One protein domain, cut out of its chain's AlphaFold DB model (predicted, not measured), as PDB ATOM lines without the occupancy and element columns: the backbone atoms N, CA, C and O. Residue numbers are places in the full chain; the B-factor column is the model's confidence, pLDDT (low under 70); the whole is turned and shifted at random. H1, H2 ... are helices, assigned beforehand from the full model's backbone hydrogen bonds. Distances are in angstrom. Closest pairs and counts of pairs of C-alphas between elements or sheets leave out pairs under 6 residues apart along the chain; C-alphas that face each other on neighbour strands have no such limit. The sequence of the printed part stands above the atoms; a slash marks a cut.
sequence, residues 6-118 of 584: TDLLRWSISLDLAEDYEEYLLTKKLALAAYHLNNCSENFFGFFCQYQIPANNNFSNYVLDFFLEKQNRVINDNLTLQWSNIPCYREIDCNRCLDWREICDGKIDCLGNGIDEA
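What this domain is: This is residues 6 to 118 of the 584 residues of the protein "Hypothetical protein" of Adineta steineri (UniProt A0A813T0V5). Little regular structure, mostly loops in three branches: H1, H2 and H3 clustered at one end, H4 alone, and a looped lobe of residues 91 to 118. Residues 70 to 78 stick out. The printed part has 113 residues with four named helices, H1 to H4, holding 36 of them, and no named strand: all helix. It is loose, with radius of gyration of the C-alphas 17.3 A, spanning 54 by 38 by 23 A.

How they stand to each other: H4, residues 59 to 72, touches no helix. H2, residues 15 to 27, touches H1, residues 6 to 9, with residues 15 to 18 alone; the closest C-alphas, Leu 8 and Ala 18, are 5.9 A apart. H2 touches H3, residues 30 to 34, with residues 20 to 24 alone; the closest C-alphas, Tyr 24 and Leu 32, are 5.7 A apart. Every O i to N i+4 pair is within hydrogen-bond range in H2 and H4; H3 has 0 of 1, and 1 of 2 O i to N i+3 pairs.

Where its parts are: From first to last C-alpha H4 measures 19.9 A, H2 18.1 A. H1 begins at C-alpha 6, (-11.612, -24.853, -32.196); H4 ends at C-alpha 72, (-13.797, -18.916, -63.986).

The domain as a whole: The printed part has no cut. The H3 to H4 link, 24 residues, is long. The pLDDT is under 70 at residues 33, 55 to 57 and 71 to 85.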
ATOM      1  N   THR A   6     -12.511 -24.392 -31.120       81.31
ATOM      2  CA  THR A   6     -11.612 -24.853 -32.196       81.31
ATOM      3  C   THR A   6     -11.808 -26.329 -32.550       81.31
ATOM      4  O   THR A   6     -11.611 -26.712 -33.703       81.31
ATOM      5  N   ASP A   7     -12.187 -27.169 -31.584       85.50
ATOM      6  CA  ASP A   7     -12.515 -28.569 -31.860       85.50
ATOM      7  C   ASP A   7     -13.809 -28.673 -32.672       85.50
ATOM      8  O   ASP A   7     -13.869 -29.477 -33.597       85.50
ATOM      9  N   LEU A   8     -14.794 -27.810 -32.397       84.06
ATOM     10  CA  LEU A   8     -16.041 -27.732 -33.161       84.06
ATOM     11  C   LEU A   8     -15.814 -27.319 -34.618       84.06
ATOM     12  O   LEU A   8     -16.326 -27.972 -35.522       84.06
ATOM     13  N   LEU A   9     -14.961 -26.323 -34.871       80.75
ATOM     14  CA  LEU A   9     -14.599 -25.934 -36.243       80.75
ATOM     15  C   LEU A   9     -13.932 -27.076 -37.029       80.75
ATOM     16  O   LEU A   9     -14.053 -27.153 -38.250       80.75
ATOM     17  N   ARG A  10     -13.239 -27.997 -36.345       82.56
ATOM     18  CA  ARG A  10     -12.662 -29.201 -36.972       82.56
ATOM     19  C   ARG A  10     -13.688 -30.295 -37.245       82.56
ATOM     20  O   ARG A  10     -13.369 -31.226 -37.976       82.56
ATOM     21  N   TRP A  11     -14.876 -30.207 -36.657       85.00
ATOM     22  CA  TRP A  11     -15.976 -31.147 -36.873       85.00
ATOM     23  C   TRP A  11     -16.867 -30.752 -38.053       85.00
ATOM     24  O   TRP A  11     -17.923 -31.350 -38.225       85.00
ATOM     25  N   SER A  12     -16.458 -29.760 -38.857       81.38
ATOM     26  CA  SER A  12     -17.224 -29.272 -40.015       81.38
ATOM     27  C   SER A  12     -18.644 -28.806 -39.658       81.38
ATOM     28  O   SER A  12     -19.566 -28.885 -40.473       81.38
ATOM     29  N   ILE A  13     -18.808 -28.312 -38.430       83.12
ATOM     30  CA  ILE A  13     -20.046 -27.712 -37.935       83.12
ATOM     31  C   ILE A  13     -20.188 -26.269 -38.454       83.12
ATOM     32  O   ILE A  13     -19.203 -25.678 -38.904       83.12
ATOM     33  N   SER A  14     -21.397 -25.699 -38.411       82.56
ATOM     34  CA  SER A  14     -21.611 -24.305 -38.825       82.56
ATOM     35  C   SER A  14     -20.854 -23.323 -37.927       82.56
ATOM     36  O   SER A  14     -20.639 -23.579 -36.740       82.56
ATOM     37  N   LEU A  15     -20.445 -22.192 -38.509       82.69
ATOM     38  CA  LEU A  15     -19.716 -21.155 -37.785       82.69
ATOM     39  C   LEU A  15     -20.554 -20.604 -36.626       82.69
ATOM     40  O   LEU A  15     -20.053 -20.562 -35.509       82.69
ATOM     41  N   ASP A  16     -21.833 -20.320 -36.872       81.25
ATOM     42  CA  ASP A  16     -22.762 -19.777 -35.873       81.25
ATOM     43  C   ASP A  16     -22.828 -20.664 -34.622       81.25
ATOM     44  O   ASP A  16     -22.686 -20.192 -33.501       81.25
ATOM     45  N   LEU A  17     -22.916 -21.989 -34.798       83.00
ATOM     46  CA  LEU A  17     -22.981 -22.928 -33.676       83.00
ATOM     47  C   LEU A  17     -21.647 -23.027 -32.917       83.00
ATOM     48  O   LEU A  17     -21.627 -23.263 -31.705       83.00
ATOM     49  N   ALA A  18     -20.517 -22.858 -33.611       85.56
ATOM     50  CA  ALA A  18     -19.211 -22.787 -32.965       85.56
ATOM     51  C   ALA A  18     -19.042 -21.479 -32.167       85.56
ATOM     52  O   ALA A  18     -18.472 -21.511 -31.073       85.56
ATOM     53  N   GLU A  19     -19.554 -20.360 -32.683       85.75
ATOM     54  CA  GLU A  19     -19.555 -19.052 -32.019       85.75
ATOM     55  C   GLU A  19     -20.483 -19.039 -30.797       85.75
ATOM     56  O   GLU A  19     -20.031 -18.694 -29.701       85.75
ATOM     57  N   ASP A  20     -21.714 -19.537 -30.932       84.50
ATOM     58  CA  ASP A  20     -22.674 -19.711 -29.835       84.50
ATOM     59  C   ASP A  20     -22.101 -20.585 -28.715       84.50
ATOM     60  O   ASP A  20     -22.264 -20.305 -27.521       84.50
ATOM     61  N   TYR A  21     -21.391 -21.657 -29.078       86.12
ATOM     62  CA  TYR A  21     -20.736 -22.515 -28.098       86.12
ATOM     63  C   TYR A  21     -19.609 -21.793 -27.359       86.12
ATOM     64  O   TYR A  21     -19.470 -21.946 -26.141       86.12
ATOM     65  N   GLU A  22     -18.805 -20.998 -28.060       86.56
ATOM     66  CA  GLU A  22     -17.744 -20.213 -27.431       86.56
ATOM     67  C   GLU A  22     -18.341 -19.130 -26.512       86.56
ATOM     68  O   GLU A  22     -17.896 -18.978 -25.368       86.56
ATOM     69  N   GLU A  23     -19.420 -18.456 -26.927       85.88
ATOM     70  CA  GLU A  23     -20.156 -17.531 -26.060       85.88
ATOM     71  C   GLU A  23     -20.710 -18.258 -24.830       85.88
ATOM     72  O   GLU A  23     -20.589 -17.757 -23.705       85.88
ATOM     73  N   TYR A  24     -21.271 -19.454 -24.993       86.56
ATOM     74  CA  TYR A  24     -21.716 -20.273 -23.871       86.56
ATOM     75  C   TYR A  24     -20.566 -20.592 -22.910       86.56
ATOM     76  O   TYR A  24     -20.728 -20.497 -21.686       86.56
ATOM     77  N   LEU A  25     -19.387 -20.949 -23.428       85.38
ATOM     78  CA  LEU A  25     -18.219 -21.231 -22.599       85.38
ATOM     79  C   LEU A  25     -17.817 -20.014 -21.756       85.38
ATOM     80  O   LEU A  25     -17.502 -20.212 -20.573       85.38
ATOM     81  N   LEU A  26     -17.898 -18.808 -22.324       86.00
ATOM     82  CA  LEU A  26     -17.556 -17.534 -21.684       86.00
ATOM     83  C   LEU A  26     -18.624 -17.043 -20.696       86.00
ATOM     84  O   LEU A  26     -18.302 -16.655 -19.572       86.00
ATOM     85  N   THR A  27     -19.892 -17.051 -21.103       86.19
ATOM     86  CA  THR A  27     -20.996 -16.379 -20.395       86.19
ATOM     87  C   THR A  27     -21.814 -17.312 -19.508       86.19
ATOM     88  O   THR A  27     -22.478 -16.850 -18.579       86.19
ATOM     89  N   LYS A  28     -21.785 -18.625 -19.776       84.00
ATOM     90  CA  LYS A  28     -22.642 -19.643 -19.143       84.00
ATOM     91  C   LYS A  28     -24.146 -19.355 -19.270       84.00
ATOM     92  O   LYS A  28     -24.926 -19.795 -18.422       84.00
ATOM     93  N   LYS A  29     -24.575 -18.645 -20.321       81.19
ATOM     94  CA  LYS A  29     -26.001 -18.435 -20.622       81.19
ATOM     95  C   LYS A  29     -26.700 -19.779 -20.859       81.19
ATOM     96  O   LYS A  29     -26.371 -20.505 -21.786       81.19
ATOM     97  N   LEU A  30     -27.702 -20.091 -20.035       72.44
ATOM     98  CA  LEU A  30     -28.457 -21.351 -20.098       72.44
ATOM     99  C   LEU A  30     -29.204 -21.565 -21.425       72.44
ATOM    100  O   LEU A  30     -29.384 -22.712 -21.816       72.44
ATOM    101  N   ALA A  31     -29.595 -20.491 -22.119       72.00
ATOM    102  CA  ALA A  31     -30.240 -20.575 -23.432       72.00
ATOM    103  C   ALA A  31     -29.350 -21.280 -24.474       72.00
ATOM    104  O   ALA A  31     -29.833 -22.106 -25.238       72.00
ATOM    105  N   LEU A  32     -28.035 -21.044 -24.417       71.12
ATOM    106  CA  LEU A  32     -27.051 -21.634 -25.328       71.12
ATOM    107  C   LEU A  32     -26.643 -23.068 -24.925       71.12
ATOM    108  O   LEU A  32     -25.957 -23.764 -25.666       71.12
ATOM    109  N   ALA A  33     -27.064 -23.545 -23.748       68.62
ATOM    110  CA  ALA A  33     -26.755 -24.898 -23.279       68.62
ATOM    111  C   ALA A  33     -27.628 -25.983 -23.938       68.62
ATOM    112  O   ALA A  33     -27.355 -27.171 -23.763       68.62
ATOM    113  N   ALA A  34     -28.697 -25.583 -24.635       70.12
ATOM    114  CA  ALA A  34     -29.667 -26.484 -25.251       70.12
ATOM    115  C   ALA A  34     -29.251 -26.978 -26.647       70.12
ATOM    116  O   ALA A  34     -29.854 -27.922 -27.154       70.12
ATOM    117  N   TYR A  35     -28.232 -26.373 -27.266       73.12
ATOM    118  CA  TYR A  35     -27.805 -26.751 -28.607       73.12
ATOM    119  C   TYR A  35     -27.141 -28.132 -28.643       73.12
ATOM    120  O   TYR A  35     -26.277 -28.470 -27.828       73.12
ATOM    121  N   HIS A  36     -27.538 -28.935 -29.630       77.38
ATOM    122  CA  HIS A  36     -26.949 -30.241 -29.894       77.38
ATOM    123  C   HIS A  36     -25.713 -30.092 -30.785       77.38
ATOM    124  O   HIS A  36     -25.807 -29.636 -31.917       77.38
ATOM    125  N   LEU A  37     -24.552 -30.508 -30.276       82.00
ATOM    126  CA  LEU A  37     -23.292 -30.481 -31.018       82.00
ATOM    127  C   LEU A  37     -23.034 -31.842 -31.657       82.00
ATOM    128  O   LEU A  37     -22.850 -32.840 -30.951       82.00
ATOM    129  N   ASN A  38     -22.981 -31.870 -32.986       82.25
ATOM    130  CA  ASN A  38     -22.694 -33.073 -33.756       82.25
ATOM    131  C   ASN A  38     -21.244 -33.062 -34.247       82.25
ATOM    132  O   ASN A  38     -20.744 -32.056 -34.740       82.25
ATOM    133  N   ASN A  39     -20.562 -34.199 -34.105       86.62
ATOM    134  CA  ASN A  39     -19.252 -34.410 -34.710       86.62
ATOM    135  C   ASN A  39     -19.450 -35.083 -36.072       86.62
ATOM    136  O   ASN A  39     -19.738 -36.285 -36.119       86.62
ATOM    137  N   CYS A  40     -19.351 -34.310 -37.154       86.00
ATOM    138  CA  CYS A  40     -19.621 -34.818 -38.491       86.00
ATOM    139  C   CYS A  40     -18.546 -35.807 -38.948       86.00
ATOM    140  O   CYS A  40     -17.351 -35.648 -38.697       86.00
ATOM    141  N   SER A  41     -18.991 -36.863 -39.631       85.31
ATOM    142  CA  SER A  41     -18.076 -37.799 -40.288       85.31
ATOM    143  C   SER A  41     -17.363 -37.120 -41.458       85.31
ATOM    144  O   SER A  41     -17.821 -36.105 -41.976       85.31
ATOM    145  N   GLU A  42     -16.252 -37.705 -41.907       81.25
ATOM    146  CA  GLU A  42     -15.511 -37.205 -43.068       81.25
ATOM    147  C   GLU A  42     -16.450 -37.020 -44.276       81.25
ATOM    148  O   GLU A  42     -17.244 -37.908 -44.593       81.25
ATOM    149  N   ASN A  43     -16.349 -35.862 -44.935       83.81
ATOM    150  CA  ASN A  43     -17.198 -35.407 -46.045       83.81
ATOM    151  C   ASN A  43     -18.634 -34.987 -45.689       83.81
ATOM    152  O   ASN A  43     -19.389 -34.661 -46.602       83.81
ATOM    153  N   PHE A  44     -19.012 -34.949 -44.412       88.25
ATOM    154  CA  PHE A  44     -20.281 -34.367 -43.972       88.25
ATOM    155  C   PHE A  44     -20.067 -33.014 -43.297       88.25
ATOM    156  O   PHE A  44     -19.043 -32.792 -42.652       88.25
ATOM    157  N   PHE A  45     -21.030 -32.110 -43.451       88.00
ATOM    158  CA  PHE A  45     -20.981 -30.774 -42.862       88.00
ATOM    159  C   PHE A  45     -22.384 -30.199 -42.636       88.00
ATOM    160  O   PHE A  45     -23.384 -30.738 -43.119       88.00
ATOM    161  N   GLY A  46     -22.441 -29.092 -41.896       84.25
ATOM    162  CA  GLY A  46     -23.675 -28.387 -41.550       84.25
ATOM    163  C   GLY A  46     -24.089 -28.597 -40.094       84.25
ATOM    164  O   GLY A  46     -23.463 -29.350 -39.351       84.25
ATOM    165  N   PHE A  47     -25.150 -27.905 -39.683       81.75
ATOM    166  CA  PHE A  47     -25.649 -27.895 -38.304       81.75
ATOM    167  C   PHE A  47     -25.971 -29.303 -37.752       81.75
ATOM    168  O   PHE A  47     -25.594 -29.654 -36.633       81.75
ATOM    169  N   PHE A  48     -26.604 -30.145 -38.568       86.19
ATOM    170  CA  PHE A  48     -26.963 -31.534 -38.261       86.19
ATOM    171  C   PHE A  48     -26.107 -32.554 -39.028       86.19
ATOM    172  O   PHE A  48     -26.455 -33.731 -39.093       86.19
ATOM    173  N   CYS A  49     -24.980 -32.127 -39.612       87.81
ATOM    174  CA  CYS A  49     -24.220 -32.927 -40.580       87.81
ATOM    175  C   CYS A  49     -25.078 -33.362 -41.783       87.81
ATOM    176  O   CYS A  49     -24.908 -34.454 -42.325       87.81
ATOM    177  N   GLN A  50     -26.025 -32.508 -42.171       89.81
ATOM    178  CA  GLN A  50     -27.067 -32.807 -43.143       89.81
ATOM    179  C   GLN A  50     -26.587 -32.767 -44.592       89.81
ATOM    180  O   GLN A  50     -27.255 -33.310 -45.470       89.81
ATOM    181  N   TYR A  51     -25.431 -32.155 -44.850       89.69
ATOM    182  CA  TYR A  51     -24.849 -32.064 -46.180       89.69
ATOM    183  C   TYR A  51     -23.667 -33.008 -46.335       89.69
ATOM    184  O   TYR A  51     -22.848 -33.157 -45.432       89.69
ATOM    185  N   GLN A  52     -23.548 -33.608 -47.514       89.31
ATOM    186  CA  GLN A  52     -22.463 -34.496 -47.899       89.31
ATOM    187  C   GLN A  52     -21.761 -33.956 -49.146       89.31
ATOM    188  O   GLN A  52     -22.401 -33.736 -50.175       89.31
ATOM    189  N   ILE A  53     -20.439 -33.806 -49.085       86.44
ATOM    190  CA  ILE A  53     -19.610 -33.536 -50.264       86.44
ATOM    191  C   ILE A  53     -19.148 -34.849 -50.925       86.44
ATOM    192  O   ILE A  53     -19.110 -35.907 -50.287       86.44
ATOM    193  N   PRO A  54     -18.765 -34.817 -52.208       79.69
ATOM    194  CA  PRO A  54     -18.264 -35.992 -52.917       79.69
ATOM    195  C   PRO A  54     -17.011 -36.591 -52.259       79.69
ATOM    196  O   PRO A  54     -16.034 -35.891 -52.002       79.69
ATOM    197  N   ALA A  55     -17.004 -37.914 -52.061       67.75
ATOM    198  CA  ALA A  55     -16.037 -38.631 -51.215       67.75
ATOM    199  C   ALA A  55     -14.551 -38.549 -51.629       67.75
ATOM    200  O   ALA A  55     -13.683 -38.962 -50.866       67.75
ATOM    201  N   ASN A  56     -14.240 -38.047 -52.828       67.81
ATOM    202  CA  ASN A  56     -12.867 -37.965 -53.337       67.81
ATOM    203  C   ASN A  56     -12.166 -36.637 -53.006       67.81
ATOM    204  O   ASN A  56     -10.995 -36.480 -53.354       67.81
ATOM    205  N   ASN A  57     -12.855 -35.697 -52.354       66.75
ATOM    206  CA  ASN A  57     -12.346 -34.350 -52.138       66.75
ATOM    207  C   ASN A  57     -12.226 -34.042 -50.645       66.75
ATOM    208  O   ASN A  57     -13.177 -34.194 -49.891       66.75
ATOM    209  N   ASN A  58     -11.065 -33.535 -50.227       80.00
ATOM    210  CA  ASN A  58     -10.943 -32.877 -48.927       80.00
ATOM    211  C   ASN A  58     -11.875 -31.653 -48.896       80.00
ATOM    212  O   ASN A  58     -11.850 -30.872 -49.848       80.00
ATOM    213  N   PHE A  59     -12.620 -31.446 -47.805       78.06
ATOM    214  CA  PHE A  59     -13.568 -30.338 -47.644       78.06
ATOM    215  C   PHE A  59     -12.973 -28.979 -48.026       78.06
ATOM    216  O   PHE A  59     -13.553 -28.257 -48.830       78.06
ATOM    217  N   SER A  60     -11.768 -28.652 -47.547       78.94
ATOM    218  CA  SER A  60     -11.130 -27.368 -47.876       78.94
ATOM    219  C   SER A  60     -10.820 -27.211 -49.368       78.94
ATOM    220  O   SER A  60     -11.011 -26.132 -49.920       78.94
ATOM    221  N   ASN A  61     -10.356 -28.278 -50.028       81.31
ATOM    222  CA  ASN A  61     -10.058 -28.237 -51.463       81.31
ATOM    223  C   ASN A  61     -11.348 -28.163 -52.275       81.31
ATOM    224  O   ASN A  61     -11.427 -27.386 -53.213       81.31
ATOM    225  N   TYR A  62     -12.367 -28.921 -51.864       81.88
ATOM    226  CA  TYR A  62     -13.683 -28.907 -52.483       81.88
ATOM    227  C   TYR A  62     -14.289 -27.503 -52.500       81.88
ATOM    228  O   TYR A  62     -14.717 -27.031 -53.548       81.88
ATOM    229  N   VAL A  63     -14.280 -26.828 -51.346       79.50
ATOM    230  CA  VAL A  63     -14.784 -25.458 -51.226       79.50
ATOM    231  C   VAL A  63     -14.001 -24.527 -52.158       79.50
ATOM    232  O   VAL A  63     -14.606 -23.819 -52.956       79.50
ATOM    233  N   LEU A  64     -12.663 -24.567 -52.127       80.69
ATOM    234  CA  LEU A  64     -11.831 -23.738 -53.009       80.69
ATOM    235  C   LEU A  64     -12.119 -23.983 -54.496       80.69
ATOM    236  O   LEU A  64     -12.291 -23.022 -55.244       80.69
ATOM    237  N   ASP A  65     -12.204 -25.244 -54.914       79.06
ATOM    238  CA  ASP A  65     -12.487 -25.618 -56.299       79.06
ATOM    239  C   ASP A  65     -13.878 -25.124 -56.725       79.06
ATOM    240  O   ASP A  65     -14.012 -24.521 -57.789       79.06
ATOM    241  N   PHE A  66     -14.896 -25.276 -55.869       77.94
ATOM    242  CA  PHE A  66     -16.254 -24.790 -56.128       77.94
ATOM    243  C   PHE A  66     -16.300 -23.267 -56.346       77.94
ATOM    244  O   PHE A  66     -16.878 -22.791 -57.330       77.94
ATOM    245  N   PHE A  67     -15.638 -22.492 -55.478       77.19
ATOM    246  CA  PHE A  67     -15.548 -21.034 -55.619       77.19
ATOM    247  C   PHE A  67     -14.791 -20.622 -56.895       77.19
ATOM    248  O   PHE A  67     -15.257 -19.758 -57.645       77.19
ATOM    249  N   LEU A  68     -13.650 -21.260 -57.184       75.44
ATOM    250  CA  LEU A  68     -12.845 -20.971 -58.375       75.44
ATOM    251  C   LEU A  68     -13.575 -21.327 -59.676       75.44
ATOM    252  O   LEU A  68     -13.431 -20.621 -60.676       75.44
ATOM    253  N   GLU A  69     -14.360 -22.404 -59.697       72.69
ATOM    254  CA  GLU A  69     -15.156 -22.793 -60.862       72.69
ATOM    255  C   GLU A  69     -16.251 -21.767 -61.174       72.69
ATOM    256  O   GLU A  69     -16.401 -21.366 -62.335       72.69
ATOM    257  N   LYS A  70     -16.975 -21.287 -60.153       74.19
ATOM    258  CA  LYS A  70     -17.979 -20.223 -60.315       74.19
ATOM    259  C   LYS A  70     -17.358 -18.939 -60.872       74.19
ATOM    260  O   LYS A  70     -17.893 -18.379 -61.830       74.19
ATOM    261  N   GLN A  71     -16.183 -18.548 -60.373       67.19
ATOM    262  CA  GLN A  71     -15.458 -17.362 -60.842       67.19
ATOM    263  C   GLN A  71     -14.927 -17.508 -62.287       67.19
ATOM    264  O   GLN A  71     -15.002 -16.572 -63.083       67.19
ATOM    265  N   ASN A  72     -14.423 -18.687 -62.673       62.25
ATOM    266  CA  ASN A  72     -13.797 -18.916 -63.986       62.25
ATOM    267  C   ASN A  72     -14.786 -19.184 -65.139       62.25
ATOM    268  O   ASN A  72     -14.389 -19.152 -66.311       62.25
ATOM    269  N   ARG A  73     -16.083 -19.383 -64.856       60.72
ATOM    270  CA  ARG A  73     -17.160 -19.494 -65.869       60.72
ATOM    271  C   ARG A  73     -17.311 -18.242 -66.754       60.72
ATOM    272  O   ARG A  73     -18.085 -18.276 -67.710       60.72
ATOM    273  N   VAL A  74     -16.571 -17.164 -66.476       49.72
ATOM    274  CA  VAL A  74     -16.430 -15.957 -67.312       49.72
ATOM    275  C   VAL A  74     -15.622 -16.218 -68.601       49.72
ATOM    276  O   VAL A  74     -15.791 -15.488 -69.574       49.72
ATOM    277  N   ILE A  75     -14.773 -17.259 -68.654       45.91
ATOM    278  CA  ILE A  75     -13.742 -17.390 -69.708       45.91
ATOM    279  C   ILE A  75     -14.015 -18.521 -70.723       45.91
ATOM    280  O   ILE A  75     -13.540 -18.430 -71.853       45.91
ATOM    281  N   ASN A  76     -14.790 -19.565 -70.395       40.94
ATOM    282  CA  ASN A  76     -15.024 -20.697 -71.310       40.94
ATOM    283  C   ASN A  76     -16.424 -21.326 -71.164       40.94
ATOM    284  O   ASN A  76     -16.671 -22.080 -70.226       40.94
ATOM    285  N   ASP A  77     -17.287 -21.147 -72.170       46.03
ATOM    286  CA  ASP A  77     -18.626 -21.771 -72.282       46.03
ATOM    287  C   ASP A  77     -18.619 -23.315 -72.417       46.03
ATOM    288  O   ASP A  77     -19.671 -23.941 -72.531       46.03
ATOM    289  N   ASN A  78     -17.447 -23.962 -72.418       44.38
ATOM    290  CA  ASN A  78     -17.298 -25.394 -72.712       44.38
ATOM    291  C   ASN A  78     -17.029 -26.294 -71.493       44.38
ATOM    292  O   ASN A  78     -16.900 -27.507 -71.666       44.38
ATOM    293  N   LEU A  79     -16.945 -25.756 -70.274       48.59
ATOM    294  CA  LEU A  79     -16.802 -26.582 -69.071       48.59
ATOM    295  C   LEU A  79     -18.183 -27.019 -68.574       48.59
ATOM    296  O   LEU A  79     -18.802 -26.386 -67.723       48.59
ATOM    297  N   THR A  80     -18.687 -28.121 -69.129       48.44
ATOM    298  CA  THR A  80     -19.791 -28.869 -68.523       48.44
ATOM    299  C   THR A  80     -19.344 -29.383 -67.162       48.44
ATOM    300  O   THR A  80     -18.540 -30.314 -67.090       48.44
ATOM    301  N   LEU A  81     -19.860 -28.764 -66.102       49.88
ATOM    302  CA  LEU A  81     -19.728 -29.251 -64.735       49.88
ATOM    303  C   LEU A  81     -20.327 -30.662 -64.705       49.88
ATOM    304  O   LEU A  81     -21.506 -30.850 -65.007       49.88
ATOM    305  N   GLN A  82     -19.499 -31.671 -64.435       53.72
ATOM    306  CA  GLN A  82     -20.018 -32.987 -64.093       53.72
ATOM    307  C   GLN A  82     -20.622 -32.870 -62.694       53.72
ATOM    308  O   GLN A  82     -19.967 -32.410 -61.767       53.72
ATOM    309  N   TRP A  83     -21.877 -33.301 -62.559       55.19
ATOM    310  CA  TRP A  83     -22.674 -33.326 -61.324       55.19
ATOM    311  C   TRP A  83     -21.957 -33.901 -60.088       55.19
ATOM    312  O   TRP A  83     -22.382 -33.656 -58.965       55.19
ATOM    313  N   SER A  84     -20.841 -34.612 -60.261       52.47
ATOM    314  CA  SER A  84     -20.066 -35.200 -59.171       52.47
ATOM    315  C   SER A  84     -19.486 -34.201 -58.167       52.47
ATOM    316  O   SER A  84     -18.821 -34.670 -57.258       52.47
ATOM    317  N   ASN A  85     -19.699 -32.886 -58.319       68.81
ATOM    318  CA  ASN A  85     -19.077 -31.835 -57.512       68.81
ATOM    319  C   ASN A  85     -20.071 -30.914 -56.767       68.81
ATOM    320  O   ASN A  85     -19.667 -29.836 -56.351       68.81
ATOM    321  N   ILE A  86     -21.342 -31.281 -56.576       78.75
ATOM    322  CA  ILE A  86     -22.341 -30.452 -55.853       78.75
ATOM    323  C   ILE A  86     -22.609 -31.042 -54.456       78.75
ATOM    324  O   ILE A  86     -22.638 -32.275 -54.347       78.75
ATOM    325  N   PRO A  87     -22.786 -30.226 -53.392       84.38
ATOM    326  CA  PRO A  87     -23.089 -30.755 -52.069       84.38
ATOM    327  C   PRO A  87     -24.496 -31.354 -52.042       84.38
ATOM    328  O   PRO A  87     -25.405 -30.915 -52.743       84.38
ATOM    329  N   CYS A  88     -24.662 -32.388 -51.230       86.88
ATOM    330  CA  CYS A  88     -25.853 -33.214 -51.231       86.88
ATOM    331  C   CYS A  88     -26.556 -33.182 -49.885       86.88
ATOM    332  O   CYS A  88     -25.946 -33.568 -48.892       86.88
ATOM    333  N   TYR A  89     -27.830 -32.811 -49.836       90.50
ATOM    334  CA  TYR A  89     -28.621 -32.962 -48.621       90.50
ATOM    335  C   TYR A  89     -28.980 -34.445 -48.402       90.50
ATOM    336  O   TYR A  89     -29.479 -35.118 -49.311       90.50
ATOM    337  N   ARG A  90     -28.667 -34.975 -47.213       88.56
ATOM    338  CA  ARG A  90     -28.689 -36.413 -46.871       88.56
ATOM    339  C   ARG A  90     -29.318 -36.748 -45.520       88.56
ATOM    340  O   ARG A  90     -29.383 -37.925 -45.181       88.56
ATOM    341  N   GLU A  91     -29.758 -35.759 -44.750       87.69
ATOM    342  CA  GLU A  91     -30.424 -36.014 -43.464       87.69
ATOM    343  C   GLU A  91     -31.760 -36.750 -43.644       87.69
ATOM    344  O   GLU A  91     -32.116 -37.611 -42.842       87.69
ATOM    345  N   ILE A  92     -32.447 -36.489 -44.756       87.06
ATOM    346  CA  ILE A  92     -33.632 -37.230 -45.179       87.06
ATOM    347  C   ILE A  92     -33.200 -38.459 -45.995       87.06
ATOM    348  O   ILE A  92     -32.408 -38.339 -46.936       87.06
ATOM    349  N   ASP A  93     -33.742 -39.638 -45.657       86.94
ATOM    350  CA  ASP A  93     -33.473 -40.904 -46.361       86.94
ATOM    351  C   ASP A  93     -34.110 -40.900 -47.753       86.94
ATOM    352  O   ASP A  93     -35.225 -41.383 -47.983       86.94
ATOM    353  N   CYS A  94     -33.377 -40.288 -48.681       86.44
ATOM    354  CA  CYS A  94     -33.749 -40.178 -50.066       86.44
ATOM    355  C   CYS A  94     -32.785 -40.927 -50.985       86.44
ATOM    356  O   CYS A  94     -31.561 -40.794 -50.913       86.44
ATOM    357  N   ASN A  95     -33.358 -41.672 -51.933       81.38
ATOM    358  CA  ASN A  95     -32.596 -42.431 -52.928       81.38
ATOM    359  C   ASN A  95     -31.795 -41.538 -53.889       81.38
ATOM    360  O   ASN A  95     -30.886 -42.030 -54.562       81.38
ATOM    361  N   ARG A  96     -32.114 -40.242 -53.958       82.94
ATOM    362  CA  ARG A  96     -31.411 -39.262 -54.783       82.94
ATOM    363  C   ARG A  96     -30.734 -38.197 -53.939       82.94
ATOM    364  O   ARG A  96     -30.953 -38.083 -52.739       82.94
ATOM    365  N   CYS A  97     -29.901 -37.414 -54.607       85.88
ATOM    366  CA  CYS A  97     -29.283 -36.256 -54.000       85.88
ATOM    367  C   CYS A  97     -30.220 -35.043 -54.041       85.88
ATOM    368  O   CYS A  97     -30.622 -34.623 -55.135       85.88
ATOM    369  N   LEU A  98     -30.561 -34.507 -52.869       88.62
ATOM    370  CA  LEU A  98     -31.423 -33.334 -52.724       88.62
ATOM    371  C   LEU A  98     -30.590 -32.052 -52.575       88.62
ATOM    372  O   LEU A  98     -29.491 -32.064 -52.022       88.62
ATOM    373  N   ASP A  99     -31.133 -30.956 -53.085       88.62
ATOM    374  CA  ASP A  99     -30.797 -29.582 -52.718       88.62
ATOM    375  C   ASP A  99     -31.795 -29.153 -51.643       88.62
ATOM    376  O   ASP A  99     -32.940 -29.597 -51.657       88.62
ATOM    377  N   TRP A 100     -31.377 -28.327 -50.689       86.56
ATOM    378  CA  TRP A 100     -32.244 -27.946 -49.574       86.56
ATOM    379  C   TRP A 100     -33.526 -27.232 -50.043       86.56
ATOM    380  O   TRP A 100     -34.547 -27.304 -49.366       86.56
ATOM    381  N   ARG A 101     -33.507 -26.598 -51.226       85.88
ATOM    382  CA  ARG A 101     -34.673 -25.947 -51.853       85.88
ATOM    383  C   ARG A 101     -35.724 -26.919 -52.379       85.88
ATOM    384  O   ARG A 101     -36.777 -26.453 -52.793       85.88
ATOM    385  N   GLU A 102     -35.418 -28.214 -52.398       87.19
ATOM    386  CA  GLU A 102     -36.315 -29.325 -52.760       87.19
ATOM    387  C   GLU A 102     -36.977 -29.952 -51.520       87.19
ATOM    388  O   GLU A 102     -37.549 -31.029 -51.604       87.19
ATOM    389  N   ILE A 103     -36.826 -29.337 -50.342       87.31
ATOM    390  CA  ILE A 103     -37.459 -29.783 -49.098       87.31
ATOM    391  C   ILE A 103     -38.608 -28.828 -48.792       87.31
ATOM    392  O   ILE A 103     -38.395 -27.612 -48.705       87.31
ATOM    393  N   CYS A 104     -39.808 -29.369 -48.588       82.94
ATOM    394  CA  CYS A 104     -41.025 -28.592 -48.357       82.94
ATOM    395  C   CYS A 104     -41.264 -27.526 -49.443       82.94
ATOM    396  O   CYS A 104     -41.637 -26.382 -49.154       82.94
ATOM    397  N   ASP A 105     -40.999 -27.883 -50.698       79.62
ATOM    398  CA  ASP A 105     -41.147 -27.023 -51.873       79.62
ATOM    399  C   ASP A 105     -42.503 -27.228 -52.588       79.62
ATOM    400  O   ASP A 105     -42.849 -26.500 -53.532       79.62
ATOM    401  N   GLY A 106     -43.290 -28.190 -52.098       76.88
ATOM    402  CA  GLY A 106     -44.597 -28.582 -52.596       76.88
ATOM    403  C   GLY A 106     -44.565 -29.708 -53.632       76.88
ATOM    404  O   GLY A 106     -45.634 -30.056 -54.151       76.88
ATOM    405  N   LYS A 107     -43.405 -30.286 -53.972       78.81
ATOM    406  CA  LYS A 107     -43.258 -31.323 -55.008       78.81
ATOM    407  C   LYS A 107     -42.635 -32.582 -54.440       78.81
ATOM    408  O   LYS A 107     -41.813 -32.535 -53.554       78.81
ATOM    409  N   ILE A 108     -42.988 -33.733 -55.028       79.81
ATOM    410  CA  ILE A 108     -42.165 -34.920 -54.794       79.81
ATOM    411  C   ILE A 108     -40.899 -34.781 -55.607       79.81
ATOM    412  O   ILE A 108     -40.867 -35.011 -56.822       79.81
ATOM    413  N   ASP A 109     -39.854 -34.523 -54.866       83.00
ATOM    414  CA  ASP A 109     -38.493 -34.648 -55.264       83.00
ATOM    415  C   ASP A 109     -37.959 -36.017 -54.827       83.00
ATOM    416  O   ASP A 109     -37.370 -36.727 -55.652       83.00
ATOM    417  N   CYS A 110     -38.270 -36.506 -53.626       85.12
ATOM    418  CA  CYS A 110     -37.853 -37.843 -53.218       85.12
ATOM    419  C   CYS A 110     -38.702 -38.976 -53.822       85.12
ATOM    420  O   CYS A 110     -39.715 -39.431 -53.279       85.12
ATOM    421  N   LEU A 111     -38.243 -39.486 -54.969       78.38
ATOM    422  CA  LEU A 111     -38.927 -40.527 -55.734       78.38
ATOM    423  C   LEU A 111     -39.124 -41.819 -54.914       78.38
ATOM    424  O   LEU A 111     -38.178 -42.565 -54.649       78.38
ATOM    425  N   GLY A 112     -40.386 -42.121 -54.592       70.88
ATOM    426  CA  GLY A 112     -40.832 -43.401 -54.026       70.88
ATOM    427  C   GLY A 112     -41.577 -43.292 -52.695       70.88
ATOM    428  O   GLY A 112     -42.450 -44.121 -52.444       70.88
ATOM    429  N   ASN A 113     -41.264 -42.288 -51.874       74.50
ATOM    430  CA  ASN A 113     -41.895 -42.071 -50.565       74.50
ATOM    431  C   ASN A 113     -42.331 -40.617 -50.306       74.50
ATOM    432  O   ASN A 113     -43.147 -40.425 -49.408       74.50
ATOM    433  N   GLY A 114     -41.827 -39.625 -51.055       79.88
ATOM    434  CA  GLY A 114     -42.217 -38.218 -50.888       79.88
ATOM    435  C   GLY A 114     -41.894 -37.639 -49.514       79.88
ATOM    436  O   GLY A 114     -42.649 -36.816 -49.002       79.88
ATOM    437  N   ILE A 115     -40.844 -38.155 -48.870       84.75
ATOM    438  CA  ILE A 115     -40.475 -37.806 -47.492       84.75
ATOM    439  C   ILE A 115     -39.913 -36.380 -47.359       84.75
ATOM    440  O   ILE A 115     -39.962 -35.798 -46.286       84.75
ATOM    441  N   ASP A 116     -39.420 -35.822 -48.457       87.00
ATOM    442  CA  ASP A 116     -38.998 -34.429 -48.639       87.00
ATOM    443  C   ASP A 116     -40.120 -33.407 -48.397       87.00
ATOM    444  O   ASP A 116     -39.849 -32.259 -48.065       87.00
ATOM    445  N   GLU A 117     -41.370 -33.852 -48.476       82.88
ATOM    446  CA  GLU A 117     -42.564 -33.044 -48.227       82.88
ATOM    447  C   GLU A 117     -43.326 -33.515 -46.973       82.88
ATOM    448  O   GLU A 117     -44.501 -33.197 -46.765       82.88
ATOM    449  N   ALA A 118     -42.700 -34.353 -46.143       80.38
ATOM    450  CA  ALA A 118     -43.271 -34.774 -44.871       80.38
ATOM    451  C   ALA A 118     -43.064 -33.693 -43.797       80.38
ATOM    452  O   ALA A 118     -42.051 -33.005 -43.777       80.38
TER     453      ALA A 118